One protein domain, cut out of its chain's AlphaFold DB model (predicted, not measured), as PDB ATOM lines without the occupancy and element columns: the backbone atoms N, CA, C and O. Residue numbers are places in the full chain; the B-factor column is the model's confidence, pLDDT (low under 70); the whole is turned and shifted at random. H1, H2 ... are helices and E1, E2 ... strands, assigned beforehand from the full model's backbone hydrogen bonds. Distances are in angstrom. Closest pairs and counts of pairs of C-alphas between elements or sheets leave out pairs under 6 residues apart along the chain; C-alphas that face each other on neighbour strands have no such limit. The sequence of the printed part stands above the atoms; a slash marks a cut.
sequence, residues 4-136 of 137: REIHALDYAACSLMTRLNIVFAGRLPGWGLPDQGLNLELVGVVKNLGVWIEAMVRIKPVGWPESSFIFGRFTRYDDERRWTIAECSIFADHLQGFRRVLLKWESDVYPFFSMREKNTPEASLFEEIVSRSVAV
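This is residues 4 to 136 of the 137 residues of an uncharacterized protein of Candidatus Jorgensenbacteria bacterium CG23_combo_of_CG06-09_8_20_14_all_54_14 (UniProt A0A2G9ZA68). A twisted sheet of five strands curls round one long helix, H1, which packs on one face of it. A shorter helix, H2, stands crosswise near the end of H1, at the E5 side of the sheet. There are 133 residues printed, with the named elements H1, E1, E2, E3, E4, E5 and H2 along the chain; the sheet's order is E1, E2, E3, E4, E5, antiparallel throughout. The class is mixed, helices and strands; the whole is compact, with a radius of gyration of the C-alphas of 14.9 A and spans of 41 by 30 by 26 A.

H1, residues 4 to 24, is on the sheet of E1, residues 38 to 48, E2, 52 to 61, E3, 69 to 77, E4, 84 to 91, and E5, 101 to 104: two layers, a helix on one face of a sheet. Its closest C-alphas to E4 are those of Ala 12 and Thr 84, 6.6 A. The strands form a meander, each the antiparallel neighbour of the one before. Within hydrogen-bond range are N 39 and O 60, 2.9 A, N 57 and O 72, 2.8 A, N 71 and O 89, 2.8 A, and N 88 and O 103, 2.8 A. H2, residues 121 to 134, is not on the sheet; its residues 129 to 133 touch residues 23 to 24 of H1, about perpendicular at 82 degrees, closest at the C-alphas of Val 23 and Ser 133, 6.8 A. In H1 and H2 every O i to N i+4 pair is within hydrogen-bond range.

H1 begins at C-alpha 4, (593.929, 277.882, 491.711), and is 30.6 A long. E1 measures 28.5 A, E2 27.7 A, E3 26.0 A, E4 20.9 A and E5 10.0 A; E1 bends by 53 degrees at residue 43 and E4 by 53 degrees at residue 87. H2, 20.3 A, ends at C-alpha 134, (595.007, 311.962, 493.517).

The C-alphas farthest apart, those of Pro 29 and Leu 49, are 43.5 A apart. The printed part has no cut. The links H1 to E1 and E5 to H2 are long. The mean pLDDT of the printed part is 75.5; residues 105 to 136 are among those under 70.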
ATOM      1  N   ARG A   4     593.094 276.802 491.156       61.88
ATOM      2  CA  ARG A   4     593.929 277.882 491.711       61.88
ATOM      3  C   ARG A   4     593.950 279.140 490.840       61.88
ATOM      4  O   ARG A   4     593.982 280.239 491.380       61.88
ATOM      5  N   GLU A   5     593.910 278.994 489.516       67.81
ATOM      6  CA  GLU A   5     593.915 280.136 488.592       67.81
ATOM      7  C   GLU A   5     592.589 280.899 488.625       67.81
ATOM      8  O   GLU A   5     592.596 282.120 488.494       67.81
ATOM      9  N   ILE A   6     591.480 280.186 488.850       72.06
ATOM     10  CA  ILE A   6     590.146 280.776 489.026       72.06
ATOM     11  C   ILE A   6     590.124 281.634 490.297       72.06
ATOM     12  O   ILE A   6     589.803 282.812 490.223       72.06
ATOM     13  N   HIS A   7     590.587 281.100 491.432       77.81
ATOM     14  CA  HIS A   7     590.631 281.859 492.689       77.81
ATOM     15  C   HIS A   7     591.530 283.101 492.631       77.81
ATOM     16  O   HIS A   7     591.211 284.130 493.224       77.81
ATOM     17  N   ALA A   8     592.655 283.028 491.914       78.56
ATOM     18  CA  ALA A   8     593.518 284.189 491.719       78.56
ATOM     19  C   ALA A   8     592.834 285.281 490.874       78.56
ATOM     20  O   ALA A   8     593.046 286.470 491.116       78.56
ATOM     21  N   LEU A   9     592.003 284.888 489.904       83.81
ATOM     22  CA  LEU A   9     591.227 285.809 489.076       83.81
ATOM     23  C   LEU A   9     590.050 286.420 489.857       83.81
ATOM     24  O   LEU A   9     589.807 287.619 489.731       83.81
ATOM     25  N   ASP A  10     589.395 285.642 490.726       85.00
ATOM     26  CA  ASP A  10     588.367 286.139 491.653       85.00
ATOM     27  C   ASP A  10     588.935 287.235 492.566       85.00
ATOM     28  O   ASP A  10     588.334 288.298 492.736       85.00
ATOM     29  N   TYR A  11     590.139 287.018 493.106       86.00
ATOM     30  CA  TYR A  11     590.818 288.009 493.938       86.00
ATOM     31  C   TYR A  11     591.118 289.304 493.169       86.00
ATOM     32  O   TYR A  11     590.883 290.402 493.680       86.00
ATOM     33  N   ALA A  12     591.595 289.197 491.926       88.19
ATOM     34  CA  ALA A  12     591.850 290.363 491.084       88.19
ATOM     35  C   ALA A  12     590.556 291.128 490.750       88.19
ATOM     36  O   ALA A  12     590.549 292.359 490.785       88.19
ATOM     37  N   ALA A  13     589.445 290.423 490.513       89.44
ATOM     38  CA  ALA A  13     588.135 291.041 490.330       89.44
ATOM     39  C   ALA A  13     587.673 291.791 491.591       89.44
ATOM     40  O   ALA A  13     587.255 292.944 491.497       89.44
ATOM     41  N   CYS A  14     587.824 291.206 492.782       88.12
ATOM     42  CA  CYS A  14     587.541 291.889 494.051       88.12
ATOM     43  C   CYS A  14     588.431 293.128 494.267       88.12
ATOM     44  O   CYS A  14     587.955 294.167 494.734       88.12
ATOM     45  N   SER A  15     589.713 293.045 493.895       87.50
ATOM     46  CA  SER A  15     590.645 294.179 493.935       87.50
ATOM     47  C   SER A  15     590.194 295.309 493.006       87.50
ATOM     48  O   SER A  15     590.149 296.468 493.424       87.50
ATOM     49  N   LEU A  16     589.765 294.980 491.778       88.06
ATOM     50  CA  LEU A  16     589.170 295.947 490.855       88.06
ATOM     51  C   LEU A  16     587.954 296.619 491.492       88.06
ATOM     52  O   LEU A  16     587.911 297.843 491.561       88.06
ATOM     53  N   MET A  17     587.009 295.845 492.027       87.75
ATOM     54  CA  MET A  17     585.804 296.399 492.649       87.75
ATOM     55  C   MET A  17     586.128 297.338 493.814       87.75
ATOM     56  O   MET A  17     585.583 298.438 493.882       87.75
ATOM     57  N   THR A  18     587.073 296.965 494.677       85.62
ATOM     58  CA  THR A  18     587.529 297.815 495.789       85.62
ATOM     59  C   THR A  18     588.080 299.150 495.283       85.62
ATOM     60  O   THR A  18     587.722 300.208 495.799       85.62
ATOM     61  N   ARG A  19     588.905 299.122 494.228       81.94
ATOM     62  CA  ARG A  19     589.467 300.333 493.610       81.94
ATOM     63  C   ARG A  19     588.387 301.211 492.992       81.94
ATOM     64  O   ARG A  19     588.403 302.421 493.199       81.94
ATOM     65  N   LEU A  20     587.433 300.619 492.276       85.75
ATOM     66  CA  LEU A  20     586.296 301.358 491.730       85.75
ATOM     67  C   LEU A  20     585.477 302.004 492.850       85.75
ATOM     68  O   LEU A  20     585.101 303.166 492.738       85.75
ATOM     69  N   ASN A  21     585.268 301.294 493.961       85.62
ATOM     70  CA  ASN A  21     584.570 301.851 495.111       85.62
ATOM     71  C   ASN A  21     585.305 303.059 495.701       85.62
ATOM     72  O   ASN A  21     584.673 304.071 495.953       85.62
ATOM     73  N   ILE A  22     586.632 303.012 495.840       81.44
ATOM     74  CA  ILE A  22     587.424 304.172 496.291       81.44
ATOM     75  C   ILE A  22     587.275 305.363 495.331       81.44
ATOM     76  O   ILE A  22     587.167 306.505 495.772       81.44
ATOM     77  N   VAL A  23     587.260 305.110 494.019       78.25
ATOM     78  CA  VAL A  23     587.136 306.170 493.007       78.25
ATOM     79  C   VAL A  23     585.754 306.822 493.047       78.25
ATOM     80  O   VAL A  23     585.667 308.048 493.002       78.25
ATOM     81  N   PHE A  24     584.685 306.031 493.144       80.38
ATOM     82  CA  PHE A  24     583.317 306.505 492.922       80.38
ATOM     83  C   PHE A  24     582.472 306.710 494.186       80.38
ATOM     84  O   PHE A  24     581.489 307.454 494.124       80.38
ATOM     85  N   ALA A  25     582.812 306.087 495.320       80.62
ATOM     86  CA  ALA A  25     581.998 306.158 496.535       80.62
ATOM     87  C   ALA A  25     581.790 307.609 496.984       80.62
ATOM     88  O   ALA A  25     582.735 308.386 497.115       80.62
ATOM     89  N   GLY A  26     580.523 307.981 497.188       73.06
ATOM     90  CA  GLY A  26     580.117 309.336 497.578       73.06
ATOM     91  C   GLY A  26     580.292 310.409 496.495       73.06
ATOM     92  O   GLY A  26     579.947 311.561 496.737       73.06
ATOM     93  N   ARG A  27     580.807 310.055 495.312       75.44
ATOM     94  CA  ARG A  27     581.088 310.991 494.211       75.44
ATOM     95  C   ARG A  27     580.214 310.760 492.988       75.44
ATOM     96  O   ARG A  27     579.960 311.698 492.241       75.44
ATOM     97  N   LEU A  28     579.736 309.533 492.798       77.75
ATOM     98  CA  LEU A  28     578.771 309.186 491.765       77.75
ATOM     99  C   LEU A  28     577.436 308.797 492.424       77.75
ATOM    100  O   LEU A  28     577.380 307.780 493.119       77.75
ATOM    101  N   PRO A  29     576.360 309.589 492.255       76.94
ATOM    102  CA  PRO A  29     575.051 309.255 492.807       76.94
ATOM    103  C   PRO A  29     574.567 307.885 492.323       76.94
ATOM    104  O   PRO A  29     574.624 307.584 491.133       76.94
ATOM    105  N   GLY A  30     574.102 307.051 493.254       79.19
ATOM    106  CA  GLY A  30     573.683 305.675 492.969       79.19
ATOM    107  C   GLY A  30     574.828 304.659 492.908       79.19
ATOM    108  O   GLY A  30     574.553 303.463 492.856       79.19
ATOM    109  N   TRP A  31     576.096 305.091 492.967       85.31
ATOM    110  CA  TRP A  31     577.217 304.162 493.069       85.31
ATOM    111  C   TRP A  31     577.289 303.544 494.464       85.31
ATOM    112  O   TRP A  31     577.467 304.239 495.467       85.31
ATOM    113  N   GLY A  32     577.228 302.219 494.514       80.38
ATOM    114  CA  GLY A  32     577.455 301.440 495.719       80.38
ATOM    115  C   GLY A  32     577.706 299.986 495.359       80.38
ATOM    116  O   GLY A  32     577.028 299.430 494.489       80.38
ATOM    117  N   LEU A  33     578.695 299.379 496.016       77.31
ATOM    118  CA  LEU A  33     578.859 297.936 495.951       77.31
ATOM    119  C   LEU A  33     577.883 297.289 496.928       77.31
ATOM    120  O   LEU A  33     577.910 297.630 498.108       77.31
ATOM    121  N   PRO A  34     577.020 296.385 496.459       69.31
ATOM    122  CA  PRO A  34     576.129 295.665 497.343       69.31
ATOM    123  C   PRO A  34     576.913 294.672 498.212       69.31
ATOM    124  O   PRO A  34     577.794 293.964 497.724       69.31
ATOM    125  N   ASP A  35     576.524 294.553 499.483       75.44
ATOM    126  CA  ASP A  35     577.123 293.615 500.455       75.44
ATOM    127  C   ASP A  35     576.876 292.132 500.107       75.44
ATOM    128  O   ASP A  35     577.373 291.222 500.767       75.44
ATOM    129  N   GLN A  36     576.087 291.877 499.061       74.25
ATOM    130  CA  GLN A  36     575.583 290.563 498.663       74.25
ATOM    131  C   GLN A  36     576.543 289.793 497.735       74.25
ATOM    132  O   GLN A  36     576.269 288.646 497.385       74.25
ATOM    133  N   GLY A  37     577.677 290.396 497.354       83.00
ATOM    134  CA  GLY A  37     578.755 289.740 496.610       83.00
ATOM    135  C   GLY A  37     578.812 290.079 495.116       83.00
ATOM    136  O   GLY A  37     578.208 291.041 494.637       83.00
ATOM    137  N   LEU A  38     579.592 289.288 494.369       88.06
ATOM    138  CA  LEU A  38     579.877 289.483 492.944       88.06
ATOM    139  C   LEU A  38     579.651 288.175 492.180       88.06
ATOM    140  O   LEU A  38     580.195 287.139 492.556       88.06
ATOM    141  N   ASN A  39     578.920 288.238 491.069       89.75
ATOM    142  CA  ASN A  39     578.862 287.150 490.098       89.75
ATOM    143  C   ASN A  39     579.920 287.382 489.017       89.75
ATOM    144  O   ASN A  39     579.929 288.431 488.366       89.75
ATOM    145  N   LEU A  40     580.804 286.405 488.823       90.94
ATOM    146  CA  LEU A  40     581.911 286.477 487.872       90.94
ATOM    147  C   LEU A  40     581.687 285.496 486.722       90.94
ATOM    148  O   LEU A  40     581.368 284.329 486.933       90.94
ATOM    149  N   GLU A  41     581.867 285.975 485.497       90.81
ATOM    150  CA  GLU A  41     581.710 285.197 484.271       90.81
ATOM    151  C   GLU A  41     582.952 285.400 483.394       90.81
ATOM    152  O   GLU A  41     583.241 286.513 482.949       90.81
ATOM    153  N   LEU A  42     583.717 284.331 483.160       88.25
ATOM    154  CA  LEU A  42     584.877 284.371 482.271       88.25
ATOM    155  C   LEU A  42     584.397 284.366 480.817       88.25
ATOM    156  O   LEU A  42     583.849 283.374 480.344       88.25
ATOM    157  N   VAL A  43     584.623 285.470 480.114       89.00
ATOM    158  CA  VAL A  43     584.129 285.681 478.745       89.00
ATOM    159  C   VAL A  43     585.139 285.229 477.700       89.00
ATOM    160  O   VAL A  43     584.760 284.738 476.640       89.00
ATOM    161  N   GLY A  44     586.432 285.362 477.990       84.88
ATOM    162  CA  GLY A  44     587.475 284.949 477.063       84.88
ATOM    163  C   GLY A  44     588.848 284.899 477.708       84.88
ATOM    164  O   GLY A  44     589.102 285.571 478.708       84.88
ATOM    165  N   VAL A  45     589.728 284.095 477.115       83.69
ATOM    166  CA  VAL A  45     591.143 284.016 477.481       83.69
ATOM    167  C   VAL A  45     591.975 284.110 476.212       83.69
ATOM    168  O   VAL A  45     591.779 283.325 475.284       83.69
ATOM    169  N   VAL A  46     592.920 285.044 476.185       82.88
ATOM    170  CA  VAL A  46     593.905 285.195 475.111       82.88
ATOM    171  C   VAL A  46     595.270 284.835 475.675       82.88
ATOM    172  O   VAL A  46     595.661 285.320 476.732       82.88
ATOM    173  N   LYS A  47     596.001 283.957 474.988       80.94
ATOM    174  CA  LYS A  47     597.366 283.572 475.364       80.94
ATOM    175  C   LYS A  47     598.319 284.005 474.270       80.94
ATOM    176  O   LYS A  47     598.124 283.626 473.116       80.94
ATOM    177  N   ASN A  48     599.364 284.737 474.631       78.50
ATOM    178  CA  ASN A  48     600.406 285.119 473.692       78.50
ATOM    179  C   ASN A  48     601.664 284.293 473.944       78.50
ATOM    180  O   ASN A  48     602.466 284.664 474.791       78.50
ATOM    181  N   LEU A  49     601.793 283.165 473.234       74.12
ATOM    182  CA  LEU A  49     603.021 282.361 473.087       74.12
ATOM    183  C   LEU A  49     603.853 282.124 474.372       74.12
ATOM    184  O   LEU A  49     605.068 281.987 474.295       74.12
ATOM    185  N   GLY A  50     603.220 282.061 475.548       66.25
ATOM    186  CA  GLY A  50     603.921 281.879 476.830       66.25
ATOM    187  C   GLY A  50     604.600 283.139 477.383       66.25
ATOM    188  O   GLY A  50     605.470 283.038 478.228       66.25
ATOM    189  N   VAL A  51     604.238 284.331 476.907       75.81
ATOM    190  CA  VAL A  51     604.739 285.611 477.436       75.81
ATOM    191  C   VAL A  51     603.737 286.208 478.419       75.81
ATOM    192  O   VAL A  51     604.092 286.645 479.511       75.81
ATOM    193  N   TRP A  52     602.460 286.221 478.037       80.69
ATOM    194  CA  TRP A  52     601.380 286.695 478.892       80.69
ATOM    195  C   TRP A  52     600.056 286.015 478.556       80.69
ATOM    196  O   TRP A  52     599.841 285.475 477.463       80.69
ATOM    197  N   ILE A  53     599.152 286.063 479.528       86.44
ATOM    198  CA  ILE A  53     597.787 285.567 479.452       86.44
ATOM    199  C   ILE A  53     596.858 286.715 479.824       86.44
ATOM    200  O   ILE A  53     597.016 287.335 480.871       86.44
ATOM    201  N   GLU A  54     595.873 286.980 478.979       88.50
ATOM    202  CA  GLU A  54     594.779 287.894 479.278       88.50
ATOM    203  C   GLU A  54     593.496 287.119 479.528       88.50
ATOM    204  O   GLU A  54     593.160 286.193 478.790       88.50
ATOM    205  N   ALA A  55     592.758 287.537 480.548       89.62
ATOM    206  CA  ALA A  55     591.413 287.075 480.831       89.62
ATOM    207  C   ALA A  55     590.451 288.259 480.784       89.62
ATOM    208  O   ALA A  55     590.683 289.298 481.404       89.62
ATOM    209  N   MET A  56     589.349 288.087 480.064       91.31
ATOM    210  CA  MET A  56     588.220 289.007 480.087       91.31
ATOM    211  C   MET A  56     587.153 288.443 481.013       91.31
ATOM    212  O   MET A  56     586.609 287.369 480.755       91.31
ATOM    213  N   VAL A  57     586.836 289.176 482.073       93.00
ATOM    214  CA  VAL A  57     585.839 288.782 483.069       93.00
ATOM    215  C   VAL A  57     584.706 289.790 483.061       93.00
ATOM    216  O   VAL A  57     584.926 290.997 483.167       93.00
ATOM    217  N   ARG A  58     583.480 289.292 482.959       93.56
ATOM    218  CA  ARG A  58     582.271 290.060 483.219       93.56
ATOM    219  C   ARG A  58     581.924 289.924 484.698       93.56
ATOM    220  O   ARG A  58     581.718 288.824 485.197       93.56
ATOM    221  N   ILE A  59     581.866 291.053 485.382       93.88
ATOM    222  CA  ILE A  59     581.583 291.192 486.805       93.88
ATOM    223  C   ILE A  59     580.183 291.788 486.937       93.88
ATOM    224  O   ILE A  59     579.914 292.875 486.422       93.88
ATOM    225  N   LYS A  60     579.291 291.076 487.618       92.12
ATOM    226  CA  LYS A  60     577.913 291.497 487.892       92.12
ATOM    227  C   LYS A  60     577.734 291.616 489.410       92.12
ATOM    228  O   LYS A  60     577.597 290.584 490.073       92.12
ATOM    229  N   PRO A  61     577.779 292.831 489.981       90.00
ATOM    230  CA  PRO A  61     577.491 293.027 491.398       90.00
ATOM    231  C   PRO A  61     576.080 292.540 491.750       90.00
ATOM    232  O   PRO A  61     575.124 292.818 491.025       90.00
ATOM    233  N   VAL A  62     575.940 291.795 492.846       88.19
ATOM    234  CA  VAL A  62     574.653 291.203 493.244       88.19
ATOM    235  C   VAL A  62     573.719 292.293 493.765       88.19
ATOM    236  O   VAL A  62     573.940 292.813 494.844       88.19
ATOM    237  N   GLY A  63     572.669 292.636 493.021       85.06
ATOM    238  CA  GLY A  63     571.732 293.711 493.381       85.06
ATOM    239  C   GLY A  63     571.791 294.921 492.447       85.06
ATOM    240  O   GLY A  63     570.946 295.807 492.543       85.06
ATOM    241  N   TRP A  64     572.738 294.944 491.506       89.12
ATOM    242  CA  TRP A  64     572.629 295.806 490.330       89.12
ATOM    243  C   TRP A  64     571.629 295.218 489.317       89.12
ATOM    244  O   TRP A  64     571.432 293.998 489.297       89.12
ATOM    245  N   PRO A  65     571.008 296.047 488.455       89.56
ATOM    246  CA  PRO A  65     570.178 295.559 487.354       89.56
ATOM    247  C   PRO A  65     570.960 294.646 486.402       89.56
ATOM    248  O   PRO A  65     572.153 294.847 486.195       89.56
ATOM    249  N   GLU A  66     570.293 293.691 485.751       87.62
ATOM    250  CA  GLU A  66     570.957 292.737 484.841       87.62
ATOM    251  C   GLU A  66     571.642 293.396 483.630       87.62
ATOM    252  O   GLU A  66     572.632 292.881 483.097       87.62
ATOM    253  N   SER A  67     571.121 294.542 483.195       88.56
ATOM    254  CA  SER A  67     571.692 295.388 482.145       88.56
ATOM    255  C   SER A  67     572.997 296.071 482.568       88.56
ATOM    256  O   SER A  67     573.759 296.512 481.706       88.56
ATOM    257  N   SER A  68     573.283 296.119 483.870       89.69
ATOM    258  CA  SER A  68     574.467 296.737 484.451       89.69
ATOM    259  C   SER A  68     575.537 295.701 484.801       89.69
ATOM    260  O   SER A  68     575.288 294.696 485.462       89.69
ATOM    261  N   PHE A  69     576.766 295.937 484.355       91.62
ATOM    262  CA  PHE A  69     577.909 295.062 484.598       91.62
ATOM    263  C   PHE A  69     579.230 295.791 484.345       91.62
ATOM    264  O   PHE A  69     579.294 296.853 483.724       91.62
ATOM    265  N   ILE A  70     580.321 295.179 484.785       91.94
ATOM    266  CA  ILE A  70     581.681 295.656 484.550       91.94
ATOM    267  C   ILE A  70     582.424 294.588 483.755       91.94
ATOM    268  O   ILE A  70     582.396 293.415 484.106       91.94
ATOM    269  N   PHE A  71     583.102 294.973 482.683       92.50
ATOM    270  CA  PHE A  71     584.094 294.123 482.033       92.50
ATOM    271  C   PHE A  71     585.471 294.484 482.564       92.50
ATOM    272  O   PHE A  71     585.908 295.608 482.354       92.50
ATOM    273  N   GLY A  72     586.153 293.551 483.219       91.19
ATOM    274  CA  GLY A  72     587.563 293.672 483.575       91.19
ATOM    275  C   GLY A  72     588.427 292.858 482.616       91.19
ATOM    276  O   GLY A  72     588.138 291.688 482.362       91.19
ATOM    277  N   ARG A  73     589.488 293.464 482.086       90.12
ATOM    278  CA  ARG A  73     590.585 292.754 481.426       90.12
ATOM    279  C   ARG A  73     591.726 292.648 482.423       90.12
ATOM    280  O   ARG A  73     592.204 293.657 482.943       90.12
ATOM    281  N   PHE A  74     592.139 291.417 482.666       90.19
ATOM    282  CA  PHE A  74     593.207 291.076 483.588       90.19
ATOM    283  C   PHE A  74     594.348 290.457 482.807       90.19
ATOM    284  O   PHE A  74     594.105 289.650 481.912       90.19
ATOM    285  N   THR A  75     595.573 290.806 483.166       88.88
ATOM    286  CA  THR A  75     596.775 290.263 482.541       88.88
ATOM    287  C   THR A  75     597.582 289.523 483.595       88.88
ATOM    288  O   THR A  75     597.688 289.952 484.740       88.88
ATOM    289  N   ARG A  76     598.142 288.384 483.214       87.19
ATOM    290  CA  ARG A  76     599.156 287.666 483.976       87.19
ATOM    291  C   ARG A  76     600.354 287.459 483.065       87.19
ATOM    292  O   ARG A  76     600.202 286.884 481.989       87.19
ATOM    293  N   TYR A  77     601.521 287.918 483.488       81.25
ATOM    294  CA  TYR A  77     602.782 287.616 482.812       81.25
ATOM    295  C   TYR A  77     603.258 286.221 483.220       81.25
ATOM    296  O   TYR A  77     602.926 285.758 484.308       81.25
ATOM    297  N   ASP A  78     603.950 285.503 482.338       72.88
ATOM    298  CA  ASP A  78     604.266 284.081 482.570       72.88
ATOM    299  C   ASP A  78     605.239 283.857 483.748       72.88
ATOM    300  O   ASP A  78     605.225 282.811 484.395       72.88
ATOM    301  N   ASP A  79     606.029 284.877 484.088       73.25
ATOM    302  CA  ASP A  79     606.889 284.936 485.272       73.25
ATOM    303  C   ASP A  79     606.138 285.321 486.562       73.25
ATOM    304  O   ASP A  79     606.647 285.119 487.669       73.25
ATOM    305  N   GLU A  80     604.900 285.809 486.451       70.31
ATOM    306  CA  GLU A  80     604.078 286.242 487.571       70.31
ATOM    307  C   GLU A  80     602.941 285.256 487.886       70.31
ATOM    308  O   GLU A  80     602.142 284.842 487.048       70.31
ATOM    309  N   ARG A  81     602.778 284.921 489.172       70.62
ATOM    310  CA  ARG A  81     601.639 284.111 489.652       70.62
ATOM    311  C   ARG A  81     600.385 284.933 489.968       70.62
ATOM    312  O   ARG A  81     599.435 284.384 490.528       70.62
ATOM    313  N   ARG A  82     600.372 286.230 489.651       81.00
ATOM    314  CA  ARG A  82     599.277 287.153 489.984       81.00
ATOM    315  C   ARG A  82     598.589 287.680 488.732       81.00
ATOM    316  O   ARG A  82     599.225 287.902 487.711       81.00
ATOM    317  N   TRP A  83     597.287 287.899 488.840       87.00
ATOM    318  CA  TRP A  83     596.531 288.649 487.848       87.00
ATOM    319  C   TRP A  83     596.551 290.125 488.224       87.00
ATOM    320  O   TRP A  83     596.198 290.480 489.349       87.00
ATOM    321  N   THR A  84     596.936 290.971 487.280       86.19
ATOM    322  CA  THR A  84     596.897 292.425 487.409       86.19
ATOM    323  C   THR A  84     595.737 292.979 486.594       86.19
ATOM    324  O   THR A  84     595.278 292.377 485.618       86.19
ATOM    325  N   ILE A  85     595.205 294.117 487.027       86.38
ATOM    326  CA  ILE A  85     594.123 294.803 486.320       86.38
ATOM    327  C   ILE A  85     594.767 295.565 485.163       86.38
ATOM    328  O   ILE A  85     595.596 296.430 485.408       86.38
ATOM    329  N   ALA A  86     594.383 295.279 483.919       84.81
ATOM    330  CA  ALA A  86     594.867 296.029 482.758       84.81
ATOM    331  C   ALA A  86     593.894 297.156 482.386       84.81
ATOM    332  O   ALA A  86     594.280 298.304 482.167       84.81
ATOM    333  N   GLU A  87     592.602 296.838 482.322       85.94
ATOM    334  CA  GLU A  87     591.546 297.815 482.060       85.94
ATOM    335  C   GLU A  87     590.194 297.327 482.567       85.94
ATOM    336  O   GLU A  87     589.980 296.133 482.771       85.94
ATOM    337  N   CYS A  88     589.245 298.248 482.712       88.19
ATOM    338  CA  CYS A  88     587.848 297.888 482.865       88.19
ATOM    339  C   CYS A  88     586.914 298.823 482.098       88.19
ATOM    340  O   CYS A  88     587.167 300.019 481.986       88.19
ATOM    341  N   SER A  89     585.804 298.285 481.602       86.38
ATOM    342  CA  SER A  89     584.673 299.050 481.078       86.38
ATOM    343  C   SER A  89     583.466 298.878 481.989       86.38
ATOM    344  O   SER A  89     583.082 297.747 482.277       86.38
ATOM    345  N   ILE A  90     582.845 299.976 482.407       87.19
ATOM    346  CA  ILE A  90     581.667 299.965 483.280       87.19
ATOM    347  C   ILE A  90     580.430 300.293 482.445       87.19
ATOM    348  O   ILE A  90     580.416 301.300 481.736       87.19
ATOM    349  N   PHE A  91     579.408 299.448 482.550       86.00
ATOM    350  CA  PHE A  91     578.092 299.609 481.943       86.00
ATOM    351  C   PHE A  91     577.088 299.660 483.090       86.00
ATOM    352  O   PHE A  91     576.889 298.659 483.769       86.00
ATOM    353  N   ALA A  92     576.526 300.832 483.368       85.75
ATOM    354  CA  ALA A  92     575.685 301.030 484.542       85.75
ATOM    355  C   ALA A  92     574.536 301.990 484.213       85.75
ATOM    356  O   ALA A  92     574.607 303.180 484.491       85.75
ATOM    357  N   ASP A  93     573.491 301.466 483.577       83.62
ATOM    358  CA  ASP A  93     572.342 302.243 483.088       83.62
ATOM    359  C   ASP A  93     571.507 302.891 484.202       83.62
ATOM    360  O   ASP A  93     570.891 303.935 483.993       83.62
ATOM    361  N   HIS A  94     571.525 302.303 485.396       83.50
ATOM    362  CA  HIS A  94     570.911 302.859 486.599       83.50
ATOM    363  C   HIS A  94     571.640 304.088 487.160       83.50
ATOM    364  O   HIS A  94     571.078 304.796 487.997       83.50
ATOM    365  N   LEU A  95     572.875 304.354 486.728       82.75
ATOM    366  CA  LEU A  95     573.631 305.524 487.154       82.75
ATOM    367  C   LEU A  95     573.337 306.675 486.188       82.75
ATOM    368  O   LEU A  95     573.706 306.660 485.011       82.75
ATOM    369  N   GLN A  96     572.628 307.688 486.682       69.44
ATOM    370  CA  GLN A  96     572.209 308.823 485.868       69.44
ATOM    371  C   GLN A  96     573.429 309.574 485.311       69.44
ATOM    372  O   GLN A  96     574.333 309.949 486.054       69.44
ATOM    373  N   GLY A  97     573.448 309.805 483.994       63.78
ATOM    374  CA  GLY A  97     574.568 310.470 483.319       63.78
ATOM    375  C   GLY A  97     575.801 309.583 483.120       63.78
ATOM    376  O   GLY A  97     576.853 310.096 482.769       63.78
ATOM    377  N   PHE A  98     575.693 308.266 483.319       64.69
ATOM    378  CA  PHE A  98     576.813 307.334 483.207       64.69
ATOM    379  C   PHE A  98     576.589 306.354 482.041       64.69
ATOM    380  O   PHE A  98     575.943 305.321 482.184       64.69
ATOM    381  N   ARG A  99     577.095 306.674 480.840       58.25
ATOM    382  CA  ARG A  99     576.887 305.816 479.652       58.25
ATOM    383  C   ARG A  99     577.889 304.671 479.546       58.25
ATOM    384  O   ARG A  99     577.499 303.521 479.360       58.25
ATOM    385  N   ARG A 100     579.180 304.988 479.627       68.69
ATOM    386  CA  ARG A 100     580.276 304.016 479.612       68.69
ATOM    387  C   ARG A 100     581.556 304.699 480.058       68.69
ATOM    388  O   ARG A 100     581.902 305.745 479.523       68.69
ATOM    389  N   VAL A 101     582.297 304.065 480.958       71.81
ATOM    390  CA  VAL A 101     583.637 304.527 481.337       71.81
ATOM    391  C   VAL A 101     584.633 303.413 481.075       71.81
ATOM    392  O   VAL A 101     584.421 302.285 481.516       71.81
ATOM    393  N   LEU A 102     585.702 303.727 480.340       71.56
ATOM    394  CA  LEU A 102     586.864 302.858 480.185       71.56
ATOM    395  C   LEU A 102     587.985 303.378 481.081       71.56
ATOM    396  O   LEU A 102     588.436 304.510 480.918       71.56
ATOM    397  N   LEU A 103     588.457 302.518 481.971       74.94
ATOM    398  CA  LEU A 103     589.578 302.761 482.863       74.94
ATOM    399  C   LEU A 103     590.726 301.850 482.462       74.94
ATOM    400  O   LEU A 103     590.497 300.694 482.119       74.94
ATOM    401  N   LYS A 104     591.949 302.367 482.501       73.56
ATOM    402  CA  LYS A 104     593.174 301.606 482.260       73.56
ATOM    403  C   LYS A 104     594.071 301.727 483.483       73.56
ATOM    404  O   LYS A 104     594.004 302.726 484.191       73.56
ATOM    405  N   TRP A 105     594.885 300.710 483.718       69.94
ATOM    406  CA  TRP A 105     595.897 300.698 484.765       69.94
ATOM    407  C   TRP A 105     597.242 300.374 484.122       69.94
ATOM    408  O   TRP A 105     597.358 299.409 483.373       69.94
ATOM    409  N   GLU A 106     598.248 301.206 484.391       59.50
ATOM    410  CA  GLU A 106     599.626 300.981 483.926       59.50
ATOM    411  C   GLU A 106     600.461 300.203 484.951       59.50
ATOM    412  O   GLU A 106     601.466 299.594 484.597       59.50
ATOM    413  N   SER A 107     600.046 300.184 486.223       56.78
ATOM    414  CA  SER A 107     600.675 299.377 487.270       56.78
ATOM    415  C   SER A 107     599.708 299.073 488.419       56.78
ATOM    416  O   SER A 107     598.683 299.739 488.588       56.78
ATOM    417  N   ASP A 108     600.087 298.114 489.269       53.41
ATOM    418  CA  ASP A 108     599.385 297.800 490.522       53.41
ATOM    419  C   ASP A 108     599.446 298.942 491.557       53.41
ATOM    420  O   ASP A 108     598.643 298.959 492.499       53.41
ATOM    421  N   VAL A 109     600.379 299.890 491.399       45.22
ATOM    422  CA  VAL A 109     600.737 300.891 492.420       45.22
ATOM    423  C   VAL A 109     599.998 302.213 492.206       45.22
ATOM    424  O   VAL A 109     599.520 302.796 493.172       45.22
ATOM    425  N   TYR A 110     599.815 302.643 490.954       41.31
ATOM    426  CA  TYR A 110     599.077 303.866 490.633       41.31
ATOM    427  C   TYR A 110     598.179 303.670 489.404       41.31
ATOM    428  O   TYR A 110     598.680 303.304 488.336       41.31
ATOM    429  N   PRO A 111     596.859 303.915 489.506       47.06
ATOM    430  CA  PRO A 111     596.028 304.035 488.317       47.06
ATOM    431  C   PRO A 111     596.463 305.268 487.513       47.06
ATOM    432  O   PRO A 111     596.389 306.385 488.021       47.06
ATOM    433  N   PHE A 112     596.876 305.085 486.257       47.41
ATOM    434  CA  PHE A 112     596.912 306.179 485.287       47.41
ATOM    435  C   PHE A 112     595.679 306.081 484.394       47.41
ATOM    436  O   PHE A 112     595.481 305.123 483.648       47.41
ATOM    437  N   PHE A 113     594.811 307.079 484.514       52.94
ATOM    438  CA  PHE A 113     593.502 307.087 483.888       52.94
ATOM    439  C   PHE A 113     593.613 307.566 482.439       52.94
ATOM    440  O   PHE A 113     593.916 308.724 482.174       52.94
ATOM    441  N   SER A 114     593.321 306.683 481.486       45.22
ATOM    442  CA  SER A 114     593.193 307.046 480.073       45.22
ATOM    443  C   SER A 114     591.766 306.788 479.604       45.22
ATOM    444  O   SER A 114     591.440 305.674 479.184       45.22
ATOM    445  N   MET A 115     590.933 307.827 479.587       53.09
ATOM    446  CA  MET A 115     589.660 307.781 478.866       53.09
ATOM    447  C   MET A 115     589.909 307.856 477.358       53.09
ATOM    448  O   MET A 115     590.701 308.673 476.888       53.09
ATOM    449  N   ARG A 116     589.243 306.988 476.586       44.91
ATOM    450  CA  ARG A 116     589.344 306.995 475.114       44.91
ATOM    451  C   ARG A 116     588.626 308.183 474.472       44.91
ATOM    452  O   ARG A 116     589.038 308.606 473.400       44.91
ATOM    453  N   GLU A 117     587.591 308.716 475.114       51.06
ATOM    454  CA  GLU A 117     586.808 309.842 474.606       51.06
ATOM    455  C   GLU A 117     587.072 311.059 475.489       51.06
ATOM    456  O   GLU A 117     586.633 311.128 476.633       51.06
ATOM    457  N   LYS A 118     587.861 311.996 474.964       50.03
ATOM    458  CA  LYS A 118     588.061 313.313 475.568       50.03
ATOM    459  C   LYS A 118     586.942 314.226 475.052       50.03
ATOM    460  O   LYS A 118     586.616 314.150 473.869       50.03
ATOM    461  N   ASN A 119     586.399 315.091 475.914       56.94
ATOM    462  CA  ASN A 119     585.348 316.091 475.626       56.94
ATOM    463  C   ASN A 119     583.874 315.640 475.724       56.94
ATOM    464  O   ASN A 119     583.012 316.259 475.099       56.94
ATOM    465  N   THR A 120     583.546 314.615 476.510       56.78
ATOM    466  CA  THR A 120     582.149 314.329 476.889       56.78
ATOM    467  C   THR A 120     581.839 314.854 478.302       56.78
ATOM    468  O   THR A 120     582.758 314.996 479.112       56.78
ATOM    469  N   PRO A 121     580.576 315.164 478.649       60.06
ATOM    470  CA  PRO A 121     580.207 315.526 480.023       60.06
ATOM    471  C   PRO A 121     580.627 314.473 481.058       60.06
ATOM    472  O   PRO A 121     581.057 314.809 482.158       60.06
ATOM    473  N   GLU A 122     580.557 313.196 480.679       61.00
ATOM    474  CA  GLU A 122     581.001 312.058 481.480       61.00
ATOM    475  C   GLU A 122     582.514 312.083 481.691       61.00
ATOM    476  O   GLU A 122     582.985 311.820 482.796       61.00
ATOM    477  N   ALA A 123     583.267 312.449 480.653       59.81
ATOM    478  CA  ALA A 123     584.706 312.626 480.728       59.81
ATOM    479  C   ALA A 123     585.094 313.748 481.701       59.81
ATOM    480  O   ALA A 123     585.953 313.536 482.553       59.81
ATOM    481  N   SER A 124     584.419 314.897 481.645       64.31
ATOM    482  CA  SER A 124     584.675 316.018 482.560       64.31
ATOM    483  C   SER A 124     584.331 315.683 484.016       64.31
ATOM    484  O   SER A 124     585.131 315.949 484.911       64.31
ATOM    485  N   LEU A 125     583.172 315.053 484.258       65.12
ATOM    486  CA  LEU A 125     582.779 314.576 485.591       65.12
ATOM    487  C   LEU A 125     583.805 313.573 486.133       65.12
ATOM    488  O   LEU A 125     584.162 313.596 487.309       65.12
ATOM    489  N   PHE A 126     584.301 312.693 485.268       64.31
ATOM    490  CA  PHE A 126     585.263 311.678 485.655       64.31
ATOM    491  C   PHE A 126     586.663 312.257 485.920       64.31
ATOM    492  O   PHE A 126     587.280 311.902 486.923       64.31
ATOM    493  N   GLU A 127     587.148 313.192 485.098       65.50
ATOM    494  CA  GLU A 127     588.388 313.944 485.354       65.50
ATOM    495  C   GLU A 127     588.313 314.740 486.667       65.50
ATOM    496  O   GLU A 127     589.283 314.771 487.428       65.50
ATOM    497  N   GLU A 128     587.158 315.324 487.000       64.12
ATOM    498  CA  GLU A 128     586.923 315.987 488.289       64.12
ATOM    499  C   GLU A 128     587.009 314.998 489.468       64.12
ATOM    500  O   GLU A 128     587.696 315.257 490.459       64.12
ATOM    501  N   ILE A 129     586.358 313.837 489.359       64.06
ATOM    502  CA  ILE A 129     586.395 312.778 490.382       64.06
ATOM    503  C   ILE A 129     587.828 312.259 490.584       64.06
ATOM    504  O   ILE A 129     588.290 312.110 491.720       64.06
ATOM    505  N   VAL A 130     588.554 312.008 489.493       60.09
ATOM    506  CA  VAL A 130     589.928 311.487 489.514       60.09
ATOM    507  C   VAL A 130     590.919 312.517 490.053       60.09
ATOM    508  O   VAL A 130     591.696 312.191 490.949       60.09
ATOM    509  N   SER A 131     590.886 313.761 489.570       57.81
ATOM    510  CA  SER A 131     591.804 314.820 490.025       57.81
ATOM    511  C   SER A 131     591.682 315.085 491.530       57.81
ATOM    512  O   SER A 131     592.690 315.247 492.216       57.81
ATOM    513  N   ARG A 132     590.465 315.005 492.079       53.25
ATOM    514  CA  ARG A 132     590.213 315.074 493.528       53.25
ATOM    515  C   ARG A 132     590.646 313.826 494.301       53.25
ATOM    516  O   ARG A 132     590.817 313.904 495.511       53.25
ATOM    517  N   SER A 133     590.810 312.682 493.638       47.88
ATOM    518  CA  SER A 133     591.276 311.432 494.262       47.88
ATOM    519  C   SER A 133     592.786 311.412 494.467       47.88
ATOM    520  O   SER A 133     593.255 310.923 495.487       47.88
ATOM    521  N   VAL A 134     593.535 311.933 493.493       44.91
ATOM    522  CA  VAL A 134     595.007 311.962 493.517       44.91
ATOM    523  C   VAL A 134     595.527 313.049 494.463       44.91
ATOM    524  O   VAL A 134     596.597 312.900 495.033       44.91
ATOM    525  N   ALA A 135     594.747 314.106 494.702       35.62
ATOM    526  CA  ALA A 135     595.109 315.194 495.614       35.62
ATOM    527  C   ALA A 135     595.084 314.825 497.117       35.62
ATOM    528  O   ALA A 135     595.446 315.660 497.942       35.62
ATOM    529  N   VAL A 136     594.627 313.619 497.482       33.16
ATOM    530  CA  VAL A 136     594.443 313.180 498.885       33.16
ATOM    531  C   VAL A 136     595.388 312.021 499.263       33.16
ATOM    532  O   VAL A 136     595.264 311.463 500.350       33.16
TER     533      VAL A 136